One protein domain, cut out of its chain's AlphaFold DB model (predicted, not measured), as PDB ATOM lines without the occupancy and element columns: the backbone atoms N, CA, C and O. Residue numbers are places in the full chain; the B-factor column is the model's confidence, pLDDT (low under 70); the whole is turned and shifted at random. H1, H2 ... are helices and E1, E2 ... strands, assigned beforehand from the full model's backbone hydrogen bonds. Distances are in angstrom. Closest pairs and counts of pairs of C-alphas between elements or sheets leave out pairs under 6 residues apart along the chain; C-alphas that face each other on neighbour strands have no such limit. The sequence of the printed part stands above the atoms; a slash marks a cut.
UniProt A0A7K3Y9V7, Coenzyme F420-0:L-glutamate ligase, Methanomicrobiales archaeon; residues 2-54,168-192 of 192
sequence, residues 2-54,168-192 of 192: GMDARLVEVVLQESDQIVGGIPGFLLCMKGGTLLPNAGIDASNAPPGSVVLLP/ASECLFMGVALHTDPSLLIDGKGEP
ATOM      1  N   GLY A   2     260.984 161.602 127.161       94.12
ATOM      2  CA  GLY A   2     260.175 160.524 126.556       94.12
ATOM      3  C   GLY A   2     259.853 160.714 125.068       94.12
ATOM      4  O   GLY A   2     258.806 160.272 124.615       94.12
ATOM      5  N   MET A   3     260.724 161.406 124.332       95.62
ATOM      6  CA  MET A   3     260.550 161.730 122.913       95.62
ATOM      7  C   MET A   3     261.364 160.781 122.022       95.62
ATOM      8  O   MET A   3     262.348 160.199 122.482       95.62
ATOM      9  N   ASP A   4     260.977 160.655 120.749       95.44
ATOM     10  CA  ASP A   4     261.759 159.938 119.731       95.44
ATOM     11  C   ASP A   4     263.122 160.621 119.535       95.44
ATOM     12  O   ASP A   4     263.186 161.812 119.233       95.44
ATOM     13  N   ALA A   5     264.212 159.861 119.677       96.81
ATOM     14  CA  ALA A   5     265.575 160.367 119.539       96.81
ATOM     15  C   ALA A   5     265.843 161.011 118.168       96.81
ATOM     16  O   ALA A   5     266.611 161.963 118.084       96.81
ATOM     17  N   ARG A   6     265.185 160.536 117.103       96.06
ATOM     18  CA  ARG A   6     265.319 161.109 115.757       96.06
ATOM     19  C   ARG A   6     264.697 162.497 115.675       96.06
ATOM     20  O   ARG A   6     265.294 163.387 115.089       96.06
ATOM     21  N   LEU A   7     263.524 162.685 116.285       96.31
ATOM     22  CA  LEU A   7     262.886 164.000 116.374       96.31
ATOM     23  C   LEU A   7     263.729 164.941 117.236       96.31
ATOM     24  O   LEU A   7     263.940 166.086 116.856       96.31
ATOM     25  N   VAL A   8     264.237 164.449 118.370       97.00
ATOM     26  CA  VAL A   8     265.099 165.235 119.263       97.00
ATOM     27  C   VAL A   8     266.346 165.732 118.534       97.00
ATOM     28  O   VAL A   8     266.687 166.896 118.694       97.00
ATOM     29  N   GLU A   9     266.985 164.907 117.703       97.75
ATOM     30  CA  GLU A   9     268.140 165.337 116.906       97.75
ATOM     31  C   GLU A   9     267.799 166.523 115.993       97.75
ATOM     32  O   GLU A   9     268.529 167.509 115.970       97.75
ATOM     33  N   VAL A  10     266.654 166.481 115.301       97.88
ATOM     34  CA  VAL A  10     266.213 167.606 114.459       97.88
ATOM     35  C   VAL A  10     265.930 168.843 115.313       97.88
ATOM     36  O   VAL A  10     266.370 169.932 114.966       97.88
ATOM     37  N   VAL A  11     265.264 168.690 116.466       97.62
ATOM     38  CA  VAL A  11     265.023 169.806 117.399       97.62
ATOM     39  C   VAL A  11     266.338 170.450 117.837       97.62
ATOM     40  O   VAL A  11     266.428 171.673 117.847       97.62
ATOM     41  N   LEU A  12     267.360 169.659 118.170       96.81
ATOM     42  CA  LEU A  12     268.671 170.171 118.581       96.81
ATOM     43  C   LEU A  12     269.383 170.927 117.454       96.81
ATOM     44  O   LEU A  12     270.019 171.939 117.725       96.81
ATOM     45  N   GLN A  13     269.275 170.455 116.211       96.94
ATOM     46  CA  GLN A  13     269.874 171.117 115.046       96.94
ATOM     47  C   GLN A  13     269.161 172.421 114.677       96.94
ATOM     48  O   GLN A  13     269.790 173.353 114.184       96.94
ATOM     49  N   GLU A  14     267.856 172.483 114.926       96.88
ATOM     50  CA  GLU A  14     266.988 173.594 114.536       96.88
ATOM     51  C   GLU A  14     266.744 174.618 115.648       96.88
ATOM     52  O   GLU A  14     266.001 175.579 115.423       96.88
ATOM     53  N   SER A  15     267.323 174.410 116.832       96.38
ATOM     54  CA  SER A  15     267.238 175.320 117.975       96.38
ATOM     55  C   SER A  15     268.537 176.091 118.149       96.38
ATOM     56  O   SER A  15     269.619 175.512 118.079       96.38
ATOM     57  N   ASP A  16     268.424 177.367 118.508       93.81
ATOM     58  CA  ASP A  16     269.564 178.126 119.021       93.81
ATOM     59  C   ASP A  16     269.938 177.603 120.416       93.81
ATOM     60  O   ASP A  16     271.110 177.411 120.731       93.81
ATOM     61  N   GLN A  17     268.922 177.316 121.242       92.94
ATOM     62  CA  GLN A  17     269.106 176.817 122.601       92.94
ATOM     63  C   GLN A  17     267.913 175.992 123.096       92.94
ATOM     64  O   GLN A  17     266.763 176.270 122.758       92.94
ATOM     65  N   ILE A  18     268.175 175.010 123.960       94.12
ATOM     66  CA  ILE A  18     267.139 174.294 124.713       94.12
ATOM     67  C   ILE A  18     267.002 174.924 126.099       94.12
ATOM     68  O   ILE A  18     267.947 174.906 126.883       94.12
ATOM     69  N   VAL A  19     265.814 175.443 126.406       93.25
ATOM     70  CA  VAL A  19     265.484 176.051 127.706       93.25
ATOM     71  C   VAL A  19     265.130 174.974 128.734       93.25
ATOM     72  O   VAL A  19     265.436 175.089 129.916       93.25
ATOM     73  N   GLY A  20     264.457 173.910 128.294       93.31
ATOM     74  CA  GLY A  20     263.988 172.831 129.158       93.31
ATOM     75  C   GLY A  20     262.923 171.989 128.470       93.31
ATOM     76  O   GLY A  20     262.890 171.895 127.245       93.31
ATOM     77  N   GLY A  21     262.023 171.377 129.236       93.94
ATOM     78  CA  GLY A  21     260.954 170.577 128.650       93.94
ATOM     79  C   GLY A  21     260.036 169.913 129.665       93.94
ATOM     80  O   GLY A  21     260.241 169.978 130.878       93.94
ATOM     81  N   ILE A  22     259.036 169.226 129.131       95.00
ATOM     82  CA  ILE A  22     258.073 168.376 129.840       95.00
ATOM     83  C   ILE A  22     257.923 167.061 129.060       95.00
ATOM     84  O   ILE A  22     258.424 166.966 127.941       95.00
ATOM     85  N   PRO A  23     257.287 166.003 129.595       96.44
ATOM     86  CA  PRO A  23     257.055 164.790 128.813       96.44
ATOM     87  C   PRO A  23     256.423 165.095 127.440       96.44
ATOM     88  O   PRO A  23     255.381 165.738 127.370       96.44
ATOM     89  N   GLY A  24     257.077 164.655 126.363       93.81
ATOM     90  CA  GLY A  24     256.663 164.860 124.971       93.81
ATOM     91  C   GLY A  24     257.173 166.135 124.287       93.81
ATOM     92  O   GLY A  24     257.110 166.197 123.062       93.81
ATOM     93  N   PHE A  25     257.705 167.117 125.025       95.19
ATOM     94  CA  PHE A  25     258.050 168.426 124.458       95.19
ATOM     95  C   PHE A  25     259.336 169.021 125.036       95.19
ATOM     96  O   PHE A  25     259.564 169.006 126.248       95.19
ATOM     97  N   LEU A  26     260.134 169.624 124.159       96.38
ATOM     98  CA  LEU A  26     261.222 170.534 124.502       96.38
ATOM     99  C   LEU A  26     260.769 171.976 124.307       96.38
ATOM    100  O   LEU A  26     260.093 172.292 123.333       96.38
ATOM    101  N   LEU A  27     261.172 172.855 125.214       95.44
ATOM    102  CA  LEU A  27     261.038 174.293 125.053       95.44
ATOM    103  C   LEU A  27     262.357 174.842 124.514       95.44
ATOM    104  O   LEU A  27     263.404 174.646 125.132       95.44
ATOM    105  N   CYS A  28     262.301 175.498 123.362       95.06
ATOM    106  CA  CYS A  28     263.475 175.869 122.581       95.06
ATOM    107  C   CYS A  28     263.455 177.363 122.259       95.06
ATOM    108  O   CYS A  28     262.390 177.926 122.006       95.06
ATOM    109  N   MET A  29     264.629 177.983 122.213       92.94
ATOM    110  CA  MET A  29     264.825 179.270 121.558       92.94
ATOM    111  C   MET A  29     265.167 179.050 120.088       92.94
ATOM    112  O   MET A  29     266.010 178.207 119.769       92.94
ATOM    113  N   LYS A  30     264.527 179.818 119.207       92.06
ATOM    114  CA  LYS A  30     264.840 179.885 117.776       92.06
ATOM    115  C   LYS A  30     264.533 181.274 117.232       92.06
ATOM    116  O   LYS A  30     263.395 181.736 117.344       92.06
ATOM    117  N   GLY A  31     265.521 181.943 116.649       87.75
ATOM    118  CA  GLY A  31     265.354 183.261 116.032       87.75
ATOM    119  C   GLY A  31     264.794 184.307 117.001       87.75
ATOM    120  O   GLY A  31     263.950 185.111 116.622       87.75
ATOM    121  N   GLY A  32     265.191 184.242 118.278       88.50
ATOM    122  CA  GLY A  32     264.678 185.127 119.330       88.50
ATOM    123  C   GLY A  32     263.250 184.818 119.803       88.50
ATOM    124  O   GLY A  32     262.685 185.591 120.572       88.50
ATOM    125  N   THR A  33     262.658 183.697 119.382       91.19
ATOM    126  CA  THR A  33     261.312 183.264 119.793       91.19
ATOM    127  C   THR A  33     261.349 181.978 120.611       91.19
ATOM    128  O   THR A  33     262.270 181.171 120.483       91.19
ATOM    129  N   LEU A  34     260.335 181.794 121.459       92.69
ATOM    130  CA  LEU A  34     260.205 180.648 122.353       92.69
ATOM    131  C   LEU A  34     259.201 179.642 121.785       92.69
ATOM    132  O   LEU A  34     258.009 179.942 121.701       92.69
ATOM    133  N   LEU A  35     259.672 178.450 121.419       94.50
ATOM    134  CA  LEU A  35     258.904 177.480 120.642       94.50
ATOM    135  C   LEU A  35     258.908 176.079 121.272       94.50
ATOM    136  O   LEU A  35     259.957 175.612 121.727       94.50
ATOM    137  N   PRO A  36     257.778 175.350 121.240       94.94
ATOM    138  CA  PRO A  36     257.801 173.913 121.469       94.94
ATOM    139  C   PRO A  36     258.526 173.226 120.303       94.94
ATOM    140  O   PRO A  36     258.229 173.493 119.142       94.94
ATOM    141  N   ASN A  37     259.482 172.347 120.606       95.94
ATOM    142  CA  ASN A  37     260.233 171.543 119.634       95.94
ATOM    143  C   ASN A  37     260.799 172.363 118.451       95.94
ATOM    144  O   ASN A  37     260.751 171.908 117.314       95.94
ATOM    145  N   ALA A  38     261.288 173.584 118.698       95.69
ATOM    146  CA  ALA A  38     261.803 174.504 117.670       95.69
ATOM    147  C   ALA A  38     260.796 174.899 116.563       95.69
ATOM    148  O   ALA A  38     261.201 175.378 115.501       95.69
ATOM    149  N   GLY A  39     259.494 174.696 116.796       94.94
ATOM    150  CA  GLY A  39     258.446 174.882 115.791       94.94
ATOM    151  C   GLY A  39     258.416 173.781 114.728       94.94
ATOM    152  O   GLY A  39     257.860 173.992 113.656       94.94
ATOM    153  N   ILE A  40     259.048 172.635 114.993       96.06
ATOM    154  CA  ILE A  40     258.992 171.467 114.115       96.06
ATOM    155  C   ILE A  40     257.630 170.805 114.258       96.06
ATOM    156  O   ILE A  40     257.211 170.478 115.373       96.06
ATOM    157  N   ASP A  41     257.002 170.528 113.120       94.06
ATOM    158  CA  ASP A  41     255.732 169.822 113.066       94.06
ATOM    159  C   ASP A  41     255.868 168.464 112.368       94.06
ATOM    160  O   ASP A  41     256.491 168.326 111.316       94.06
ATOM    161  N   ALA A  42     255.296 167.427 112.974       91.94
ATOM    162  CA  ALA A  42     255.164 166.102 112.370       91.94
ATOM    163  C   ALA A  42     253.750 165.866 111.812       91.94
ATOM    164  O   ALA A  42     253.533 164.924 111.048       91.94
ATOM    165  N   SER A  43     252.787 166.698 112.213       88.44
ATOM    166  CA  SER A  43     251.436 166.714 111.677       88.44
ATOM    167  C   SER A  43     251.468 167.156 110.214       88.44
ATOM    168  O   SER A  43     252.350 167.905 109.794       88.44
ATOM    169  N   ASN A  44     250.566 166.600 109.401       91.88
ATOM    170  CA  ASN A  44     250.468 166.878 107.962       91.88
ATOM    171  C   ASN A  44     251.774 166.691 107.150       91.88
ATOM    172  O   ASN A  44     251.843 167.057 105.974       91.88
ATOM    173  N   ALA A  45     252.788 166.048 107.736       94.69
ATOM    174  CA  ALA A  45     254.019 165.643 107.080       94.69
ATOM    175  C   ALA A  45     253.891 164.207 106.534       94.69
ATOM    176  O   ALA A  45     253.203 163.365 107.124       94.69
ATOM    177  N   PRO A  46     254.575 163.867 105.426       95.00
ATOM    178  CA  PRO A  46     254.657 162.484 104.971       95.00
ATOM    179  C   PRO A  46     255.235 161.550 106.053       95.00
ATOM    180  O   PRO A  46     256.088 161.974 106.836       95.00
ATOM    181  N   PRO A  47     254.849 160.258 106.080       94.75
ATOM    182  CA  PRO A  47     255.374 159.309 107.056       94.75
ATOM    183  C   PRO A  47     256.907 159.258 107.069       94.75
ATOM    184  O   PRO A  47     257.541 159.048 106.037       94.75
ATOM    185  N   GLY A  48     257.490 159.402 108.260       94.38
ATOM    186  CA  GLY A  48     258.943 159.413 108.446       94.38
ATOM    187  C   GLY A  48     259.610 160.774 108.223       94.38
ATOM    188  O   GLY A  48     260.833 160.843 108.329       94.38
ATOM    189  N   SER A  49     258.831 161.826 107.970       96.75
ATOM    190  CA  SER A  49     259.306 163.198 107.789       96.75
ATOM    191  C   SER A  49     258.731 164.138 108.846       96.75
ATOM    192  O   SER A  49     257.750 163.827 109.518       96.75
ATOM    193  N   VAL A  50     259.351 165.310 108.957       97.06
ATOM    194  CA  VAL A  50     258.860 166.460 109.719       97.06
ATOM    195  C   VAL A  50     258.970 167.712 108.855       97.06
ATOM    196  O   VAL A  50     259.759 167.751 107.908       97.06
ATOM    197  N   VAL A  51     258.179 168.727 109.174       97.00
ATOM    198  CA  VAL A  51     258.209 170.050 108.559       97.00
ATOM    199  C   VAL A  51     258.959 170.995 109.489       97.00
ATOM    200  O   VAL A  51     258.677 171.077 110.683       97.00
ATOM    201  N   LEU A  52     259.946 171.688 108.929       97.06
ATOM    202  CA  LEU A  52     260.696 172.730 109.621       97.06
ATOM    203  C   LEU A  52     260.037 174.083 109.362       97.06
ATOM    204  O   LEU A  52     259.423 174.290 108.310       97.06
ATOM    205  N   LEU A  53     260.241 175.031 110.275       95.75
ATOM    206  CA  LEU A  53     259.910 176.423 109.992       95.75
ATOM    207  C   LEU A  53     260.689 176.935 108.769       95.75
ATOM    208  O   LEU A  53     261.824 176.503 108.534       95.75
ATOM    209  N   PRO A  54     260.126 177.886 108.001       95.88
ATOM    210  CA  PRO A  54     260.881 178.565 106.959       95.88
ATOM    211  C   PRO A  54     262.154 179.187 107.542       95.88
ATOM    212  O   PRO A  54     262.100 179.820 108.593       95.88
ATOM    213  N   ALA A 168     264.130 188.096 125.291       90.00
ATOM    214  CA  ALA A 168     263.720 187.122 126.300       90.00
ATOM    215  C   ALA A 168     263.701 187.717 127.721       90.00
ATOM    216  O   ALA A 168     262.833 187.361 128.516       90.00
ATOM    217  N   SER A 169     264.603 188.652 128.034       89.81
ATOM    218  CA  SER A 169     264.629 189.354 129.322       89.81
ATOM    219  C   SER A 169     263.461 190.333 129.512       89.81
ATOM    220  O   SER A 169     263.044 190.569 130.645       89.81
ATOM    221  N   GLU A 170     262.889 190.855 128.423       90.94
ATOM    222  CA  GLU A 170     261.715 191.739 128.437       90.94
ATOM    223  C   GLU A 170     260.388 190.966 128.356       90.94
ATOM    224  O   GLU A 170     259.317 191.496 128.665       90.94
ATOM    225  N   CYS A 171     260.432 189.696 127.951       92.56
ATOM    226  CA  CYS A 171     259.280 188.805 127.955       92.56
ATOM    227  C   CYS A 171     258.873 188.469 129.393       92.56
ATOM    228  O   CYS A 171     259.679 187.968 130.166       92.56
ATOM    229  N   LEU A 172     257.597 188.641 129.748       91.88
ATOM    230  CA  LEU A 172     257.106 188.339 131.099       91.88
ATOM    231  C   LEU A 172     257.452 186.910 131.563       91.88
ATOM    232  O   LEU A 172     257.806 186.707 132.722       91.88
ATOM    233  N   PHE A 173     257.347 185.919 130.675       91.50
ATOM    234  CA  PHE A 173     257.582 184.515 131.024       91.50
ATOM    235  C   PHE A 173     259.073 184.204 131.151       91.50
ATOM    236  O   PHE A 173     259.513 183.675 132.174       91.50
ATOM    237  N   MET A 174     259.853 184.560 130.128       91.31
ATOM    238  CA  MET A 174     261.287 184.283 130.116       91.31
ATOM    239  C   MET A 174     262.053 185.191 131.071       91.31
ATOM    240  O   MET A 174     262.944 184.704 131.749       91.31
ATOM    241  N   GLY A 175     261.662 186.451 131.231       91.75
ATOM    242  CA  GLY A 175     262.239 187.369 132.208       91.75
ATOM    243  C   GLY A 175     262.128 186.829 133.634       91.75
ATOM    244  O   GLY A 175     263.119 186.812 134.358       91.75
ATOM    245  N   VAL A 176     260.970 186.284 134.034       92.25
ATOM    246  CA  VAL A 176     260.818 185.629 135.352       92.25
ATOM    247  C   VAL A 176     261.703 184.384 135.468       92.25
ATOM    248  O   VAL A 176     262.348 184.183 136.502       92.25
ATOM    249  N   ALA A 177     261.753 183.557 134.421       89.81
ATOM    250  CA  ALA A 177     262.588 182.360 134.406       89.81
ATOM    251  C   ALA A 177     264.080 182.718 134.536       89.81
ATOM    252  O   ALA A 177     264.763 182.175 135.397       89.81
ATOM    253  N   LEU A 178     264.550 183.702 133.770       89.38
ATOM    254  CA  LEU A 178     265.929 184.195 133.763       89.38
ATOM    255  C   LEU A 178     266.313 184.916 135.053       89.38
ATOM    256  O   LEU A 178     267.446 184.798 135.506       89.38
ATOM    257  N   HIS A 179     265.385 185.640 135.681       89.69
ATOM    258  CA  HIS A 179     265.618 186.204 137.010       89.69
ATOM    259  C   HIS A 179     265.822 185.118 138.070       89.69
ATOM    260  O   HIS A 179     266.561 185.334 139.029       89.69
ATOM    261  N   THR A 180     265.159 183.972 137.908       90.19
ATOM    262  CA  THR A 180     265.267 182.837 138.832       90.19
ATOM    263  C   THR A 180     266.528 182.019 138.563       90.19
ATOM    264  O   THR A 180     267.225 181.638 139.501       90.19
ATOM    265  N   ASP A 181     266.827 181.770 137.291       88.50
ATOM    266  CA  ASP A 181     268.006 181.052 136.831       88.50
ATOM    267  C   ASP A 181     268.547 181.692 135.539       88.50
ATOM    268  O   ASP A 181     268.083 181.383 134.435       88.50
ATOM    269  N   PRO A 182     269.555 182.574 135.651       85.75
ATOM    270  CA  PRO A 182     270.163 183.213 134.490       85.75
ATOM    271  C   PRO A 182     270.825 182.224 133.526       85.75
ATOM    272  O   PRO A 182     271.032 182.569 132.366       85.75
ATOM    273  N   SER A 183     271.157 181.005 133.974       85.19
ATOM    274  CA  SER A 183     271.844 180.008 133.148       85.19
ATOM    275  C   SER A 183     270.961 179.372 132.076       85.19
ATOM    276  O   SER A 183     271.490 178.787 131.134       85.19
ATOM    277  N   LEU A 184     269.638 179.568 132.146       82.00
ATOM    278  CA  LEU A 184     268.678 179.054 131.163       82.00
ATOM    279  C   LEU A 184     268.957 179.505 129.727       82.00
ATOM    280  O   LEU A 184     268.563 178.800 128.801       82.00
ATOM    281  N   LEU A 185     269.613 180.661 129.554       78.12
ATOM    282  CA  LEU A 185     270.048 181.183 128.257       78.12
ATOM    283  C   LEU A 185     271.571 181.389 128.146       78.12
ATOM    284  O   LEU A 185     272.047 182.026 127.212       78.12
ATOM    285  N   ILE A 186     272.358 180.856 129.088       67.81
ATOM    286  CA  ILE A 186     273.821 180.868 128.972       67.81
ATOM    287  C   ILE A 186     274.217 179.652 128.147       67.81
ATOM    288  O   ILE A 186     273.925 178.516 128.521       67.81
ATOM    289  N   ASP A 187     274.876 179.901 127.021       56.12
ATOM    290  CA  ASP A 187     275.438 178.856 126.181       56.12
ATOM    291  C   ASP A 187     276.271 177.887 127.031       56.12
ATOM    292  O   ASP A 187     277.301 178.246 127.601       56.12
ATOM    293  N   GLY A 188     275.900 176.606 127.015       48.03
ATOM    294  CA  GLY A 188     276.790 175.513 127.421       48.03
ATOM    295  C   GLY A 188     278.045 175.396 126.536       48.03
ATOM    296  O   GLY A 188     278.827 174.466 126.699       48.03
ATOM    297  N   LYS A 189     278.237 176.329 125.592       43.66
ATOM    298  CA  LYS A 189     279.428 176.535 124.765       43.66
ATOM    299  C   LYS A 189     280.298 177.677 125.311       43.66
ATOM    300  O   LYS A 189     280.749 178.540 124.564       43.66
ATOM    301  N   GLY A 190     280.559 177.683 126.612       36.47
ATOM    302  CA  GLY A 190     281.664 178.451 127.180       36.47
ATOM    303  C   GLY A 190     282.997 177.720 126.993       36.47
ATOM    304  O   GLY A 190     283.421 177.080 127.942       36.47
ATOM    305  N   GLU A 191     283.587 177.839 125.790       27.97
ATOM    306  CA  GLU A 191     285.021 177.704 125.407       27.97
ATOM    307  C   GLU A 191     285.849 176.442 125.832       27.97
ATOM    308  O   GLU A 191     285.417 175.676 126.685       27.97
ATOM    309  N   PRO A 192     286.973 176.122 125.137       40.75
ATOM    310  CA  PRO A 192     287.486 174.748 124.946       40.75
ATOM    311  C   PRO A 192     288.168 174.071 126.145       40.75
ATOM    312  O   PRO A 192     288.719 174.771 127.024       40.75
TER     313      PRO A 192
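Overview. This is residues 2 to 54 and 168 to 192 of the 192 residues of the protein "Coenzyme F420-0:L-glutamate ligase" of Methanomicrobiales archaeon (UniProt A0A7K3Y9V7). A small antiparallel sheet of three strands has H1 over one face, running along the strands, while H2 and H3 form a corner that reaches the sheet with residues 183 to 185 of H3. A long stretch with no named element, residues 37 to 54, follows E3, the last strand of the sheet. The printed part has 78 residues, with three named helices and three named strands in the order H1 E1 E2 E3 H2 H3; the sheet's order is E1 - E2 - E3 and the class is mixed, helices and strands. It is only just compact, close to loose, with a radius of gyration of the C-alphas of 13.7 A and spans of 41 by 33 by 26 A.

Arrangement. E1, residues 17 to 22, E2, residues 25 to 30, and E3, residues 33 to 36, form a meander, each strand the antiparallel neighbour of the one before. In the hairpin E1 and E2, N 19 and O 27 are within hydrogen-bond range at 2.8 A; in the hairpin E2 and E3, N 35 and O 28 are at 2.8 A. H1, residues 5 to 14, is on the sheet at a height of 10.1 A, at 4 degrees to E2 on the local plane; its closest C-alphas to E2 are those of Glu 14 and Lys 30, 7.4 A. H3, residues 182 to 185, only grazes the sheet; its closest C-alphas to E1 are those of Leu 184 and Val 19, 5.6 A. H2, residues 172 to 180, and H3 only just touch, only at the corner, with 3 pairs of C-alphas within 8 A, the closest those of Leu 178 and Leu 184 at 6.4 A. H1 and H2 are apart. Every O i to N i+4 pair is within hydrogen-bond range in H1 and H2; H3 is too short for such a pair.

Along the chain. H1 begins at C-alpha 5, (265.575, 160.367, 119.539), and is 14.2 A long; E1 is 15.7 A, E2 14.9 A and H2 12.5 A. H3 ends at C-alpha 185, (270.048, 181.183, 128.257).

Size, cuts and confidence. The C-alphas farthest apart, Pro 47 and His 179, are 41.5 A apart. Residues 55 to 167 are not printed; C-alphas 54 and 168 are 21.3 A apart across the cut. The links printed whole are tight. Residues 186 to 192 have pLDDT under 70.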